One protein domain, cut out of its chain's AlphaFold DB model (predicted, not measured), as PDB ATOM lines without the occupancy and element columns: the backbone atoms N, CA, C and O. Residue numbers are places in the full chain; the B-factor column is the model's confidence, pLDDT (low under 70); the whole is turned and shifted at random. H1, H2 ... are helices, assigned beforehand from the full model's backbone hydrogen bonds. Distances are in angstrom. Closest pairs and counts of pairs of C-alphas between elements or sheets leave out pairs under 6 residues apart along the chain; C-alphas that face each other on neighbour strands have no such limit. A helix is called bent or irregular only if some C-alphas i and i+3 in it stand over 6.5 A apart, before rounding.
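Overview. This is residues 4 to 106 of the 118 residues of an uncharacterized protein of viral metagenome (UniProt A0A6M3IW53). Two pairs of antiparallel helices, H1 with H4 and H2 with H3, form the two arms of a V. The arms meet where the end of H1 and the early parts of H2 and H4 come together, and H3 lies along the side of H2 away from H1 and H4. The printed part has 103 residues with four named helices in the order H1, H2, H3, H4 and no named strand; its class is all helix. The whole is loose, with a radius of gyration of the C-alphas of 15.9 A, and flat, spanning 43 by 39 by 16 A.

Arrangement. H1, residues 4 to 28, touches H2, residues 30 to 51, with residues 21 to 25 alone, and H2 touches H1 with residues 30 to 33 alone. Their closest C-alphas, those of Met 25 and Val 33, are 6.0 A apart, and their lines stand at a steep tilt of 48 degrees, opposite ways. H2 is the hub, touching three other helices. H2 and H3, residues 56 to 77, form a helical hairpin, two helices that follow each other and run opposite ways, at a shallow tilt of 7 degrees; their closest C-alphas are those of Cys 42 and Phe 66, 6.9 A apart. H4, residues 81 to 105, touches H2 at a steep tilt of 55 degrees, the same way. H2 touches H4 with residues 32 to 40 alone, and H4 touches H2 with residues 84 to 92 alone; their closest C-alphas, those of Ala 36 and Thr 88, are 5.0 A apart. H4 also touches H1, opposite ways at a shallow tilt of 7 degrees, with the C-alphas of Leu 6 and Ala 105 closest at 6.0 A. The helix packing is thus part aligned, part crossed. H1 and H3 are apart, and so are H3 and H4. In H1 and H3 every O i to N i+4 pair is within hydrogen-bond range; in H2 it is 16 of 18 and in H4 19 of 21.

Along the chain. H1 begins at C-alpha 4 at (107.566, 129.157, 189.815) and is 35.8 A long from first to last C-alpha. H2 is 31.4 A long, with a kink of 27 degrees near residue 40; it is neither bent nor irregular, but only just: C-alphas 40 and 43 are 6.5 A apart. H3 is 31.5 A long and begins at C-alpha 56 at (81.435, 143.010, 160.096). H4 is 35.4 A long and ends at C-alpha 105 at (107.770, 129.036, 178.895); it is only just irregular, with C-alphas 83 and 86 at 6.7 A.

Size, cuts and confidence. The two C-alphas farthest apart, those of Glu 4 and Glu 75, are 45.9 A apart. The printed part has no cut, and its three links, H1 to H2, H2 to H3 and H3 to H4, are tight. The mean pLDDT of the printed part is 81.3; residues 76 to 77 and 105 to 106 are under 70.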
ATOM      1  N   GLU A   4     106.540 128.237 189.307       77.50
ATOM      2  CA  GLU A   4     107.566 129.157 189.815       77.50
ATOM      3  C   GLU A   4     108.509 129.628 188.704       77.50
ATOM      4  O   GLU A   4     108.850 130.808 188.640       77.50
ATOM      5  N   SER A   5     108.863 128.739 187.773       75.00
ATOM      6  CA  SER A   5     109.682 129.083 186.608       75.00
ATOM      7  C   SER A   5     108.930 129.996 185.629       75.00
ATOM      8  O   SER A   5     109.506 130.985 185.187       75.00
ATOM      9  N   LEU A   6     107.635 129.746 185.367       72.62
ATOM     10  CA  LEU A   6     106.801 130.656 184.557       72.62
ATOM     11  C   LEU A   6     106.748 132.050 185.184       72.62
ATOM     12  O   LEU A   6     106.896 133.062 184.507       72.62
ATOM     13  N   LYS A   7     106.535 132.097 186.504       78.00
ATOM     14  CA  LYS A   7     106.456 133.344 187.260       78.00
ATOM     15  C   LYS A   7     107.766 134.129 187.187       78.00
ATOM     16  O   LYS A   7     107.705 135.345 187.057       78.00
ATOM     17  N   SER A   8     108.915 133.455 187.240       80.19
ATOM     18  CA  SER A   8     110.225 134.100 187.085       80.19
ATOM     19  C   SER A   8     110.391 134.715 185.696       80.19
ATOM     20  O   SER A   8     110.692 135.900 185.607       80.19
ATOM     21  N   VAL A   9     110.100 133.960 184.628       75.38
ATOM     22  CA  VAL A   9     110.181 134.456 183.238       75.38
ATOM     23  C   VAL A   9     109.273 135.672 183.039       75.38
ATOM     24  O   VAL A   9     109.706 136.707 182.543       75.38
ATOM     25  N   LEU A  10     108.030 135.606 183.525       74.94
ATOM     26  CA  LEU A  10     107.100 136.736 183.464       74.94
ATOM     27  C   LEU A  10     107.598 137.956 184.259       74.94
ATOM     28  O   LEU A  10     107.418 139.095 183.826       74.94
ATOM     29  N   GLN A  11     108.205 137.747 185.430       80.44
ATOM     30  CA  GLN A  11     108.721 138.834 186.265       80.44
ATOM     31  C   GLN A  11     109.956 139.507 185.671       80.44
ATOM     32  O   GLN A  11     110.074 140.727 185.769       80.44
ATOM     33  N   ASP A  12     110.866 138.755 185.068       79.00
ATOM     34  CA  ASP A  12     112.089 139.324 184.504       79.00
ATOM     35  C   ASP A  12     111.797 140.022 183.173       79.00
ATOM     36  O   ASP A  12     112.152 141.192 183.004       79.00
ATOM     37  N   ASN A  13     110.975 139.411 182.320       76.12
ATOM     38  CA  ASN A  13     110.565 140.020 181.058       76.12
ATOM     39  C   ASN A  13     109.705 141.274 181.264       76.12
ATOM     40  O   ASN A  13     109.841 142.260 180.536       76.12
ATOM     41  N   SER A  14     108.837 141.290 182.285       75.81
ATOM     42  CA  SER A  14     108.065 142.497 182.609       75.81
ATOM     43  C   SER A  14     108.955 143.647 183.084       75.81
ATOM     44  O   SER A  14     108.697 144.791 182.713       75.81
ATOM     45  N   LYS A  15     110.033 143.383 183.833       81.69
ATOM     46  CA  LYS A  15     111.002 144.425 184.221       81.69
ATOM     47  C   LYS A  15     111.764 144.974 183.018       81.69
ATOM     48  O   LYS A  15     111.910 146.191 182.913       81.69
ATOM     49  N   GLU A  16     112.229 144.113 182.114       81.06
ATOM     50  CA  GLU A  16     112.951 144.545 180.910       81.06
ATOM     51  C   GLU A  16     112.068 145.381 179.980       81.06
ATOM     52  O   GLU A  16     112.487 146.443 179.507       81.06
ATOM     53  N   MET A  17     110.815 144.961 179.788       80.25
ATOM     54  CA  MET A  17     109.837 145.713 179.007       80.25
ATOM     55  C   MET A  17     109.532 147.073 179.650       80.25
ATOM     56  O   MET A  17     109.531 148.091 178.961       80.25
ATOM     57  N   LEU A  18     109.334 147.125 180.974       82.94
ATOM     58  CA  LEU A  18     109.098 148.382 181.696       82.94
ATOM     59  C   LEU A  18     110.310 149.324 181.641       82.94
ATOM     60  O   LEU A  18     110.137 150.526 181.446       82.94
ATOM     61  N   SER A  19     111.530 148.794 181.758       83.81
ATOM     62  CA  SER A  19     112.762 149.579 181.627       83.81
ATOM     63  C   SER A  19     112.929 150.139 180.213       83.81
ATOM     64  O   SER A  19     113.344 151.285 180.029       83.81
ATOM     65  N   SER A  20     112.597 149.342 179.199       82.88
ATOM     66  CA  SER A  20     112.639 149.775 177.803       82.88
ATOM     67  C   SER A  20     111.579 150.839 177.520       82.88
ATOM     68  O   SER A  20     111.877 151.842 176.872       82.88
ATOM     69  N   LEU A  21     110.370 150.680 178.066       81.50
ATOM     70  CA  LEU A  21     109.302 151.672 177.973       81.50
ATOM     71  C   LEU A  21     109.709 153.006 178.618       81.50
ATOM     72  O   LEU A  21     109.546 154.055 177.999       81.50
ATOM     73  N   ASP A  22     110.295 152.974 179.818       84.81
ATOM     74  CA  ASP A  22     110.810 154.164 180.508       84.81
ATOM     75  C   ASP A  22     111.906 154.869 179.689       84.81
ATOM     76  O   ASP A  22     111.872 156.090 179.513       84.81
ATOM     77  N   SER A  23     112.835 154.107 179.099       86.19
ATOM     78  CA  SER A  23     113.866 154.653 178.206       86.19
ATOM     79  C   SER A  23     113.261 155.340 176.976       86.19
ATOM     80  O   SER A  23     113.641 156.465 176.634       86.19
ATOM     81  N   LEU A  24     112.270 154.706 176.340       81.31
ATOM     82  CA  LEU A  24     111.558 155.273 175.197       81.31
ATOM     83  C   LEU A  24     110.797 156.544 175.583       81.31
ATOM     84  O   LEU A  24     110.869 157.533 174.854       81.31
ATOM     85  N   MET A  25     110.120 156.555 176.734       85.44
ATOM     86  CA  MET A  25     109.385 157.726 177.221       85.44
ATOM     87  C   MET A  25     110.323 158.896 177.522       85.44
ATOM     88  O   MET A  25     110.001 160.031 177.178       85.44
ATOM     89  N   LYS A  26     111.504 158.634 178.093       85.75
ATOM     90  CA  LYS A  26     112.536 159.657 178.327       85.75
ATOM     91  C   LYS A  26     113.115 160.213 177.028       85.75
ATOM     92  O   LYS A  26     113.388 161.405 176.947       85.75
ATOM     93  N   LYS A  27     113.312 159.360 176.020       82.44
ATOM     94  CA  LYS A  27     113.958 159.733 174.755       82.44
ATOM     95  C   LYS A  27     113.012 160.414 173.763       82.44
ATOM     96  O   LYS A  27     113.438 161.312 173.046       82.44
ATOM     97  N   HIS A  28     111.760 159.974 173.703       80.69
ATOM     98  CA  HIS A  28     110.802 160.381 172.670       80.69
ATOM     99  C   HIS A  28     109.574 161.116 173.225       80.69
ATOM    100  O   HIS A  28     108.782 161.653 172.456       80.69
ATOM    101  N   GLY A  29     109.421 161.176 174.550       83.75
ATOM    102  CA  GLY A  29     108.248 161.734 175.209       83.75
ATOM    103  C   GLY A  29     107.119 160.712 175.346       83.75
ATOM    104  O   GLY A  29     106.899 159.855 174.488       83.75
ATOM    105  N   SER A  30     106.366 160.818 176.441       82.50
ATOM    106  CA  SER A  30     105.270 159.896 176.761       82.50
ATOM    107  C   SER A  30     104.175 159.876 175.690       82.50
ATOM    108  O   SER A  30     103.688 158.802 175.350       82.50
ATOM    109  N   ALA A  31     103.832 161.023 175.100       79.81
ATOM    110  CA  ALA A  31     102.817 161.108 174.048       79.81
ATOM    111  C   ALA A  31     103.197 160.316 172.782       79.81
ATOM    112  O   ALA A  31     102.355 159.608 172.234       79.81
ATOM    113  N   ALA A  32     104.465 160.374 172.353       81.25
ATOM    114  CA  ALA A  32     104.948 159.651 171.172       81.25
ATOM    115  C   ALA A  32     104.949 158.138 171.400       81.25
ATOM    116  O   ALA A  32     104.547 157.366 170.531       81.25
ATOM    117  N   VAL A  33     105.364 157.713 172.597       83.44
ATOM    118  CA  VAL A  33     105.365 156.298 172.981       83.44
ATOM    119  C   VAL A  33     103.940 155.761 173.076       83.44
ATOM    120  O   VAL A  33     103.659 154.714 172.505       83.44
ATOM    121  N   MET A  34     103.023 156.493 173.716       82.38
ATOM    122  CA  MET A  34     101.610 156.105 173.802       82.38
ATOM    123  C   MET A  34     100.963 156.020 172.413       82.38
ATOM    124  O   MET A  34     100.252 155.060 172.128       82.38
ATOM    125  N   PHE A  35     101.267 156.965 171.520       83.38
ATOM    126  CA  PHE A  35     100.808 156.923 170.132       83.38
ATOM    127  C   PHE A  35     101.334 155.690 169.381       83.38
ATOM    128  O   PHE A  35     100.562 154.963 168.751       83.38
ATOM    129  N   ALA A  36     102.634 155.407 169.490       84.06
ATOM    130  CA  ALA A  36     103.251 154.240 168.867       84.06
ATOM    131  C   ALA A  36     102.694 152.918 169.429       84.06
ATOM    132  O   ALA A  36     102.456 151.980 168.671       84.06
ATOM    133  N   MET A  37     102.412 152.840 170.733       82.81
ATOM    134  CA  MET A  37     101.753 151.677 171.339       82.81
ATOM    135  C   MET A  37     100.344 151.460 170.780       82.81
ATOM    136  O   MET A  37      99.987 150.324 170.460       82.81
ATOM    137  N   SER A  38      99.558 152.524 170.597       83.06
ATOM    138  CA  SER A  38      98.239 152.435 169.956       83.06
ATOM    139  C   SER A  38      98.341 151.916 168.515       83.06
ATOM    140  O   SER A  38      97.569 151.036 168.134       83.06
ATOM    141  N   MET A  39      99.347 152.350 167.739       83.06
ATOM    142  CA  MET A  39      99.600 151.829 166.381       83.06
ATOM    143  C   MET A  39      99.890 150.320 166.362       83.06
ATOM    144  O   MET A  39      99.549 149.641 165.392       83.06
ATOM    145  N   VAL A  40     100.527 149.780 167.407       84.62
ATOM    146  CA  VAL A  40     100.825 148.342 167.512       84.62
ATOM    147  C   VAL A  40      99.609 147.544 167.994       84.62
ATOM    148  O   VAL A  40      99.333 146.465 167.465       84.62
ATOM    149  N   ASN A  41      98.868 148.065 168.974       82.06
ATOM    150  CA  ASN A  41      97.803 147.325 169.649       82.06
ATOM    151  C   ASN A  41      96.464 147.342 168.900       82.06
ATOM    152  O   ASN A  41      95.751 146.337 168.929       82.06
ATOM    153  N   CYS A  42      96.120 148.426 168.197       84.00
ATOM    154  CA  CYS A  42      94.844 148.522 167.478       84.00
ATOM    155  C   CYS A  42      94.669 147.410 166.419       84.00
ATOM    156  O   CYS A  42      93.627 146.753 166.427       84.00
ATOM    157  N   PRO A  43      95.666 147.103 165.560       85.25
ATOM    158  CA  PRO A  43      95.561 145.981 164.624       85.25
ATOM    159  C   PRO A  43      95.414 144.621 165.317       85.25
ATOM    160  O   PRO A  43      94.613 143.797 164.876       85.25
ATOM    161  N   LYS A  44      96.142 144.388 166.421       84.94
ATOM    162  CA  LYS A  44      96.020 143.149 167.208       84.94
ATOM    163  C   LYS A  44      94.602 142.985 167.759       84.94
ATOM    164  O   LYS A  44      94.019 141.914 167.630       84.94
ATOM    165  N   PHE A  45      94.024 144.052 168.309       84.25
ATOM    166  CA  PHE A  45      92.652 144.038 168.812       84.25
ATOM    167  C   PHE A  45      91.619 143.772 167.712       84.25
ATOM    168  O   PHE A  45      90.710 142.972 167.912       84.25
ATOM    169  N   LEU A  46      91.777 144.384 166.536       86.31
ATOM    170  CA  LEU A  46      90.892 144.137 165.396       86.31
ATOM    171  C   LEU A  46      90.953 142.686 164.908       86.31
ATOM    172  O   LEU A  46      89.919 142.123 164.557       86.31
ATOM    173  N   ASN A  47      92.137 142.074 164.907       88.25
ATOM    174  CA  ASN A  47      92.280 140.660 164.568       88.25
ATOM    175  C   ASN A  47      91.606 139.769 165.618       88.25
ATOM    176  O   ASN A  47      90.816 138.913 165.247       88.25
ATOM    177  N   MET A  48      91.794 140.043 166.913       87.69
ATOM    178  CA  MET A  48      91.083 139.311 167.972       87.69
ATOM    179  C   MET A  48      89.560 139.455 167.863       87.69
ATOM    180  O   MET A  48      88.834 138.492 168.080       87.69
ATOM    181  N   ALA A  49      89.058 140.640 167.505       85.06
ATOM    182  CA  ALA A  49      87.633 140.861 167.271       85.06
ATOM    183  C   ALA A  49      87.108 140.040 166.078       85.06
ATOM    184  O   ALA A  49      86.015 139.479 166.151       85.06
ATOM    185  N   LYS A  50      87.898 139.937 165.002       89.31
ATOM    186  CA  LYS A  50      87.598 139.082 163.842       89.31
ATOM    187  C   LYS A  50      87.580 137.604 164.237       89.31
ATOM    188  O   LYS A  50      86.605 136.916 163.948       89.31
ATOM    189  N   ASP A  51      88.593 137.146 164.967       90.44
ATOM    190  CA  ASP A  51      88.723 135.754 165.414       90.44
ATOM    191  C   ASP A  51      87.619 135.352 166.407       90.44
ATOM    192  O   ASP A  51      87.154 134.214 166.404       90.44
ATOM    193  N   ALA A  52      87.145 136.299 167.220       90.75
ATOM    194  CA  ALA A  52      86.016 136.111 168.128       90.75
ATOM    195  C   ALA A  52      84.643 136.108 167.421       90.75
ATOM    196  O   ALA A  52      83.621 135.920 168.082       90.75
ATOM    197  N   GLY A  53      84.598 136.313 166.100       91.38
ATOM    198  CA  GLY A  53      83.371 136.250 165.304       91.38
ATOM    199  C   GLY A  53      82.438 137.448 165.488       91.38
ATOM    200  O   GLY A  53      81.223 137.301 165.343       91.38
ATOM    201  N   LEU A  54      82.969 138.632 165.827       92.94
ATOM    202  CA  LEU A  54      82.164 139.857 165.857       92.94
ATOM    203  C   LEU A  54      81.618 140.176 164.455       92.94
ATOM    204  O   LEU A  54      82.222 139.826 163.442       92.94
ATOM    205  N   SER A  55      80.472 140.862 164.392       94.25
ATOM    206  CA  SER A  55      79.872 141.228 163.106       94.25
ATOM    207  C   SER A  55      80.763 142.188 162.317       94.25
ATOM    208  O   SER A  55      81.463 143.028 162.890       94.25
ATOM    209  N   GLU A  56      80.691 142.109 160.987       91.75
ATOM    210  CA  GLU A  56      81.435 143.010 160.096       91.75
ATOM    211  C   GLU A  56      81.112 144.485 160.364       91.75
ATOM    212  O   GLU A  56      81.999 145.332 160.314       91.75
ATOM    213  N   GLU A  57      79.863 144.794 160.726       94.31
ATOM    214  CA  GLU A  57      79.435 146.147 161.087       94.31
ATOM    215  C   GLU A  57      80.126 146.651 162.364       94.31
ATOM    216  O   GLU A  57      80.630 147.777 162.399       94.31
ATOM    217  N   LEU A  58      80.219 145.812 163.404       89.62
ATOM    218  CA  LEU A  58      80.939 146.144 164.637       89.62
ATOM    219  C   LEU A  58      82.438 146.312 164.380       89.62
ATOM    220  O   LEU A  58      83.038 147.272 164.865       89.62
ATOM    221  N   ILE A  59      83.035 145.419 163.590       91.56
ATOM    222  CA  ILE A  59      84.446 145.506 163.197       91.56
ATOM    223  C   ILE A  59      84.704 146.805 162.431       91.56
ATOM    224  O   ILE A  59      85.652 147.520 162.749       91.56
ATOM    225  N   TYR A  60      83.840 147.158 161.479       90.69
ATOM    226  CA  TYR A  60      83.953 148.401 160.723       90.69
ATOM    227  C   TYR A  60      83.871 149.631 161.634       90.69
ATOM    228  O   TYR A  60      84.707 150.530 161.529       90.69
ATOM    229  N   MET A  61      82.917 149.672 162.570       91.94
ATOM    230  CA  MET A  61      82.822 150.772 163.537       91.94
ATOM    231  C   MET A  61      84.087 150.896 164.392       91.94
ATOM    232  O   MET A  61      84.588 152.006 164.578       91.94
ATOM    233  N   LEU A  62      84.639 149.775 164.863       88.75
ATOM    234  CA  LEU A  62      85.898 149.755 165.609       88.75
ATOM    235  C   LEU A  62      87.064 150.282 164.760       88.75
ATOM    236  O   LEU A  62      87.823 151.133 165.224       88.75
ATOM    237  N   GLU A  63      87.174 149.855 163.499       88.69
ATOM    238  CA  GLU A  63      88.191 150.348 162.564       88.69
ATOM    239  C   GLU A  63      88.102 151.868 162.358       88.69
ATOM    240  O   GLU A  63      89.130 152.550 162.350       88.69
ATOM    241  N   GLN A  64      86.893 152.424 162.226       88.50
ATOM    242  CA  GLN A  64      86.703 153.871 162.073       88.50
ATOM    243  C   GLN A  64      87.058 154.644 163.345       88.50
ATOM    244  O   GLN A  64      87.719 155.681 163.265       88.50
ATOM    245  N   GLN A  65      86.675 154.136 164.520       85.06
ATOM    246  CA  GLN A  65      87.038 154.755 165.799       85.06
ATOM    247  C   GLN A  65      88.554 154.793 165.995       85.06
ATOM    248  O   GLN A  65      89.099 155.829 166.379       85.06
ATOM    249  N   PHE A  66      89.259 153.712 165.652       86.31
ATOM    250  CA  PHE A  66      90.718 153.705 165.713       86.31
ATOM    251  C   PHE A  66      91.341 154.688 164.727       86.31
ATOM    252  O   PHE A  66      92.226 155.441 165.122       86.31
ATOM    253  N   LYS A  67      90.859 154.764 163.480       84.56
ATOM    254  CA  LYS A  67      91.355 155.756 162.510       84.56
ATOM    255  C   LYS A  67      91.181 157.190 163.011       84.56
ATOM    256  O   LYS A  67      92.126 157.969 162.940       84.56
ATOM    257  N   MET A  68      90.012 157.528 163.559       81.31
ATOM    258  CA  MET A  68      89.766 158.859 164.127       81.31
ATOM    259  C   MET A  68      90.684 159.155 165.314       81.31
ATOM    260  O   MET A  68      91.262 160.237 165.380       81.31
ATOM    261  N   MET A  69      90.869 158.188 166.217       81.62
ATOM    262  CA  MET A  69      91.795 158.319 167.342       81.62
ATOM    263  C   MET A  69      93.231 158.559 166.859       81.62
ATOM    264  O   MET A  69      93.881 159.486 167.335       81.62
ATOM    265  N   MET A  70      93.716 157.775 165.889       79.88
ATOM    266  CA  MET A  70      95.085 157.918 165.388       79.88
ATOM    267  C   MET A  70      95.300 159.248 164.667       79.88
ATOM    268  O   MET A  70      96.313 159.904 164.899       79.88
ATOM    269  N   ASN A  71      94.336 159.689 163.859       79.12
ATOM    270  CA  ASN A  71      94.422 160.982 163.187       79.12
ATOM    271  C   ASN A  71      94.426 162.137 164.200       79.12
ATOM    272  O   ASN A  71      95.299 162.997 164.137       79.12
ATOM    273  N   GLY A  72      93.526 162.110 165.190       77.00
ATOM    274  CA  GLY A  72      93.466 163.145 166.224       77.00
ATOM    275  C   GLY A  72      94.742 163.227 167.069       77.00
ATOM    276  O   GLY A  72      95.194 164.320 167.401       77.00
ATOM    277  N   TRP A  73      95.368 162.090 167.382       73.44
ATOM    278  CA  TRP A  73      96.644 162.068 168.100       73.44
ATOM    279  C   TRP A  73      97.820 162.548 167.245       73.44
ATOM    280  O   TRP A  73      98.662 163.297 167.740       73.44
ATOM    281  N   ALA A  74      97.882 162.142 165.974       72.25
ATOM    282  CA  ALA A  74      98.921 162.593 165.053       72.25
ATOM    283  C   ALA A  74      98.866 164.116 164.850       72.25
ATOM    284  O   ALA A  74      99.903 164.779 164.879       72.25
ATOM    285  N   GLU A  75      97.658 164.674 164.716       72.50
ATOM    286  CA  GLU A  75      97.425 166.116 164.604       72.50
ATOM    287  C   GLU A  75      97.783 166.862 165.895       72.50
ATOM    288  O   GLU A  75      98.543 167.828 165.846       72.50
ATOM    289  N   ALA A  76      97.296 166.397 167.053       67.75
ATOM    290  CA  ALA A  76      97.531 167.048 168.345       67.75
ATOM    291  C   ALA A  76      99.012 167.076 168.750       67.75
ATOM    292  O   ALA A  76      99.441 167.970 169.478       67.75
ATOM    293  N   ALA A  77      99.788 166.093 168.297       67.00
ATOM    294  CA  ALA A  77     101.184 165.946 168.674       67.00
ATOM    295  C   ALA A  77     102.178 166.269 167.544       67.00
ATOM    296  O   ALA A  77     103.384 166.133 167.743       67.00
ATOM    297  N   HIS A  78     101.693 166.721 166.379       71.56
ATOM    298  CA  HIS A  78     102.502 167.063 165.200       71.56
ATOM    299  C   HIS A  78     103.521 165.981 164.795       71.56
ATOM    300  O   HIS A  78     104.591 166.290 164.262       71.56
ATOM    301  N   PHE A  79     103.215 164.710 165.053       74.44
ATOM    302  CA  PHE A  79     104.146 163.623 164.776       74.44
ATOM    303  C   PHE A  79     104.217 163.332 163.280       74.44
ATOM    304  O   PHE A  79     103.189 163.164 162.619       74.44
ATOM    305  N   LYS A  80     105.434 163.212 162.743       71.62
ATOM    306  CA  LYS A  80     105.640 162.688 161.392       71.62
ATOM    307  C   LYS A  80     105.822 161.179 161.451       71.62
ATOM    308  O   LYS A  80     106.352 160.632 162.416       71.62
ATOM    309  N   GLU A  81     105.449 160.503 160.371       70.19
ATOM    310  CA  GLU A  81     105.636 159.055 160.231       70.19
ATOM    311  C   GLU A  81     107.097 158.628 160.461       70.19
ATOM    312  O   GLU A  81     107.352 157.608 161.101       70.19
ATOM    313  N   SER A  82     108.063 159.459 160.049       73.56
ATOM    314  CA  SER A  82     109.500 159.252 160.284       73.56
ATOM    315  C   SER A  82     109.893 159.176 161.760       73.56
ATOM    316  O   SER A  82     110.863 158.501 162.098       73.56
ATOM    317  N   ASP A  83     109.149 159.850 162.636       74.62
ATOM    318  CA  ASP A  83     109.445 159.926 164.069       74.62
ATOM    319  C   ASP A  83     108.837 158.727 164.816       74.62
ATOM    320  O   ASP A  83     109.360 158.275 165.837       74.62
ATOM    321  N   ILE A  84     107.748 158.176 164.269       77.81
ATOM    322  CA  ILE A  84     106.937 157.122 164.885       77.81
ATOM    323  C   ILE A  84     107.293 155.728 164.367       77.81
ATOM    324  O   ILE A  84     107.199 154.754 165.120       77.81
ATOM    325  N   ALA A  85     107.733 155.595 163.116       80.25
ATOM    326  CA  ALA A  85     108.082 154.300 162.536       80.25
ATOM    327  C   ALA A  85     109.173 153.553 163.337       80.25
ATOM    328  O   ALA A  85     108.971 152.371 163.635       80.25
ATOM    329  N   PRO A  86     110.274 154.196 163.789       80.81
ATOM    330  CA  PRO A  86     111.276 153.525 164.618       80.81
ATOM    331  C   PRO A  86     110.714 153.051 165.966       80.81
ATOM    332  O   PRO A  86     111.025 151.944 166.404       80.81
ATOM    333  N   LEU A  87     109.852 153.858 166.600       82.25
ATOM    334  CA  LEU A  87     109.191 153.522 167.865       82.25
ATOM    335  C   LEU A  87     108.257 152.322 167.711       82.25
ATOM    336  O   LEU A  87     108.323 151.371 168.486       82.25
ATOM    337  N   THR A  88     107.420 152.348 166.678       83.31
ATOM    338  CA  THR A  88     106.433 151.299 166.392       83.31
ATOM    339  C   THR A  88     107.122 149.970 166.076       83.31
ATOM    340  O   THR A  88     106.713 148.924 166.578       83.31
ATOM    341  N   ASN A  89     108.206 150.006 165.295       84.00
ATOM    342  CA  ASN A  89     108.994 148.818 164.969       84.00
ATOM    343  C   ASN A  89     109.724 148.262 166.200       84.00
ATOM    344  O   ASN A  89     109.700 147.052 166.424       84.00
ATOM    345  N   GLY A  90     110.320 149.131 167.024       81.38
ATOM    346  CA  GLY A  90     110.978 148.732 168.270       81.38
ATOM    347  C   GLY A  90     110.012 148.091 169.272       81.38
ATOM    348  O   GLY A  90     110.298 147.017 169.796       81.38
ATOM    349  N   LEU A  91     108.843 148.703 169.485       83.44
ATOM    350  CA  LEU A  91     107.794 148.174 170.365       83.44
ATOM    351  C   LEU A  91     107.249 146.832 169.865       83.44
ATOM    352  O   LEU A  91     107.070 145.908 170.654       83.44
ATOM    353  N   ARG A  92     107.035 146.692 168.551       83.50
ATOM    354  CA  ARG A  92     106.599 145.425 167.951       83.50
ATOM    355  C   ARG A  92     107.617 144.306 168.177       83.50
ATOM    356  O   ARG A  92     107.211 143.199 168.514       83.50
ATOM    357  N   GLY A  93     108.908 144.596 168.013       81.25
ATOM    358  CA  GLY A  93     109.980 143.635 168.276       81.25
ATOM    359  C   GLY A  93     110.002 143.174 169.734       81.25
ATOM    360  O   GLY A  93     110.038 141.977 169.991       81.25
ATOM    361  N   GLN A  94     109.894 144.107 170.685       78.50
ATOM    362  CA  GLN A  94     109.850 143.773 172.116       78.50
ATOM    363  C   GLN A  94     108.618 142.941 172.489       78.50
ATOM    364  O   GLN A  94     108.735 141.978 173.240       78.50
ATOM    365  N   MET A  95     107.446 143.266 171.933       77.94
ATOM    366  CA  MET A  95     106.239 142.465 172.154       77.94
ATOM    367  C   MET A  95     106.365 141.053 171.581       77.94
ATOM    368  O   MET A  95     105.889 140.120 172.212       77.94
ATOM    369  N   ALA A  96     107.004 140.885 170.421       81.56
ATOM    370  CA  ALA A  96     107.196 139.566 169.822       81.56
ATOM    371  C   ALA A  96     108.114 138.676 170.674       81.56
ATOM    372  O   ALA A  96     107.796 137.509 170.872       81.56
ATOM    373  N   VAL A  97     109.202 139.233 171.221       79.31
ATOM    374  CA  VAL A  97     110.087 138.512 172.156       79.31
ATOM    375  C   VAL A  97     109.325 138.131 173.424       79.31
ATOM    376  O   VAL A  97     109.347 136.976 173.827       79.31
ATOM    377  N   PHE A  98     108.561 139.064 173.999       77.19
ATOM    378  CA  PHE A  98     107.734 138.785 175.173       77.19
ATOM    379  C   PHE A  98     106.696 137.676 174.920       77.19
ATOM    380  O   PHE A  98     106.521 136.787 175.752       77.19
ATOM    381  N   GLU A  99     106.010 137.710 173.773       79.69
ATOM    382  CA  GLU A  99     105.039 136.687 173.362       79.69
ATOM    383  C   GLU A  99     105.714 135.326 173.124       79.69
ATOM    384  O   GLU A  99     105.174 134.302 173.545       79.69
ATOM    385  N   GLN A 100     106.897 135.314 172.503       78.38
ATOM    386  CA  GLN A 100     107.683 134.104 172.267       78.38
ATOM    387  C   GLN A 100     108.159 133.480 173.579       78.38
ATOM    388  O   GLN A 100     107.943 132.293 173.789       78.38
ATOM    389  N   ASP A 101     108.723 134.269 174.490       75.44
ATOM    390  CA  ASP A 101     109.201 133.774 175.781       75.44
ATOM    391  C   ASP A 101     108.058 133.207 176.629       75.44
ATOM    392  O   ASP A 101     108.231 132.206 177.320       75.44
ATOM    393  N   ILE A 102     106.860 133.802 176.558       73.19
ATOM    394  CA  ILE A 102     105.662 133.221 177.175       73.19
ATOM    395  C   ILE A 102     105.304 131.896 176.507       73.19
ATOM    396  O   ILE A 102     105.011 130.933 177.209       73.19
ATOM    397  N   MET A 103     105.310 131.831 175.176       74.75
ATOM    398  CA  MET A 103     104.966 130.619 174.431       74.75
ATOM    399  C   MET A 103     105.969 129.480 174.665       74.75
ATOM    400  O   MET A 103     105.559 128.327 174.739       74.75
ATOM    401  N   GLU A 104     107.258 129.793 174.808       74.81
ATOM    402  CA  GLU A 104     108.328 128.836 175.116       74.81
ATOM    403  C   GLU A 104     108.331 128.429 176.594       74.81
ATOM    404  O   GLU A 104     108.652 127.286 176.931       74.81
ATOM    405  N   ALA A 105     107.945 129.343 177.488       67.38
ATOM    406  CA  ALA A 105     107.770 129.036 178.895       67.38
ATOM    407  C   ALA A 105     106.542 128.140 179.106       67.38
ATOM    408  O   ALA A 105     106.622 127.126 179.799       67.38
ATOM    409  N   VAL A 106     105.394 128.460 178.510       62.50
ATOM    410  CA  VAL A 106     104.193 127.628 178.620       62.50
ATOM    411  C   VAL A 106     104.493 126.264 177.983       62.50
ATOM    412  O   VAL A 106     104.747 126.198 176.784       62.50
TER     413      VAL A 106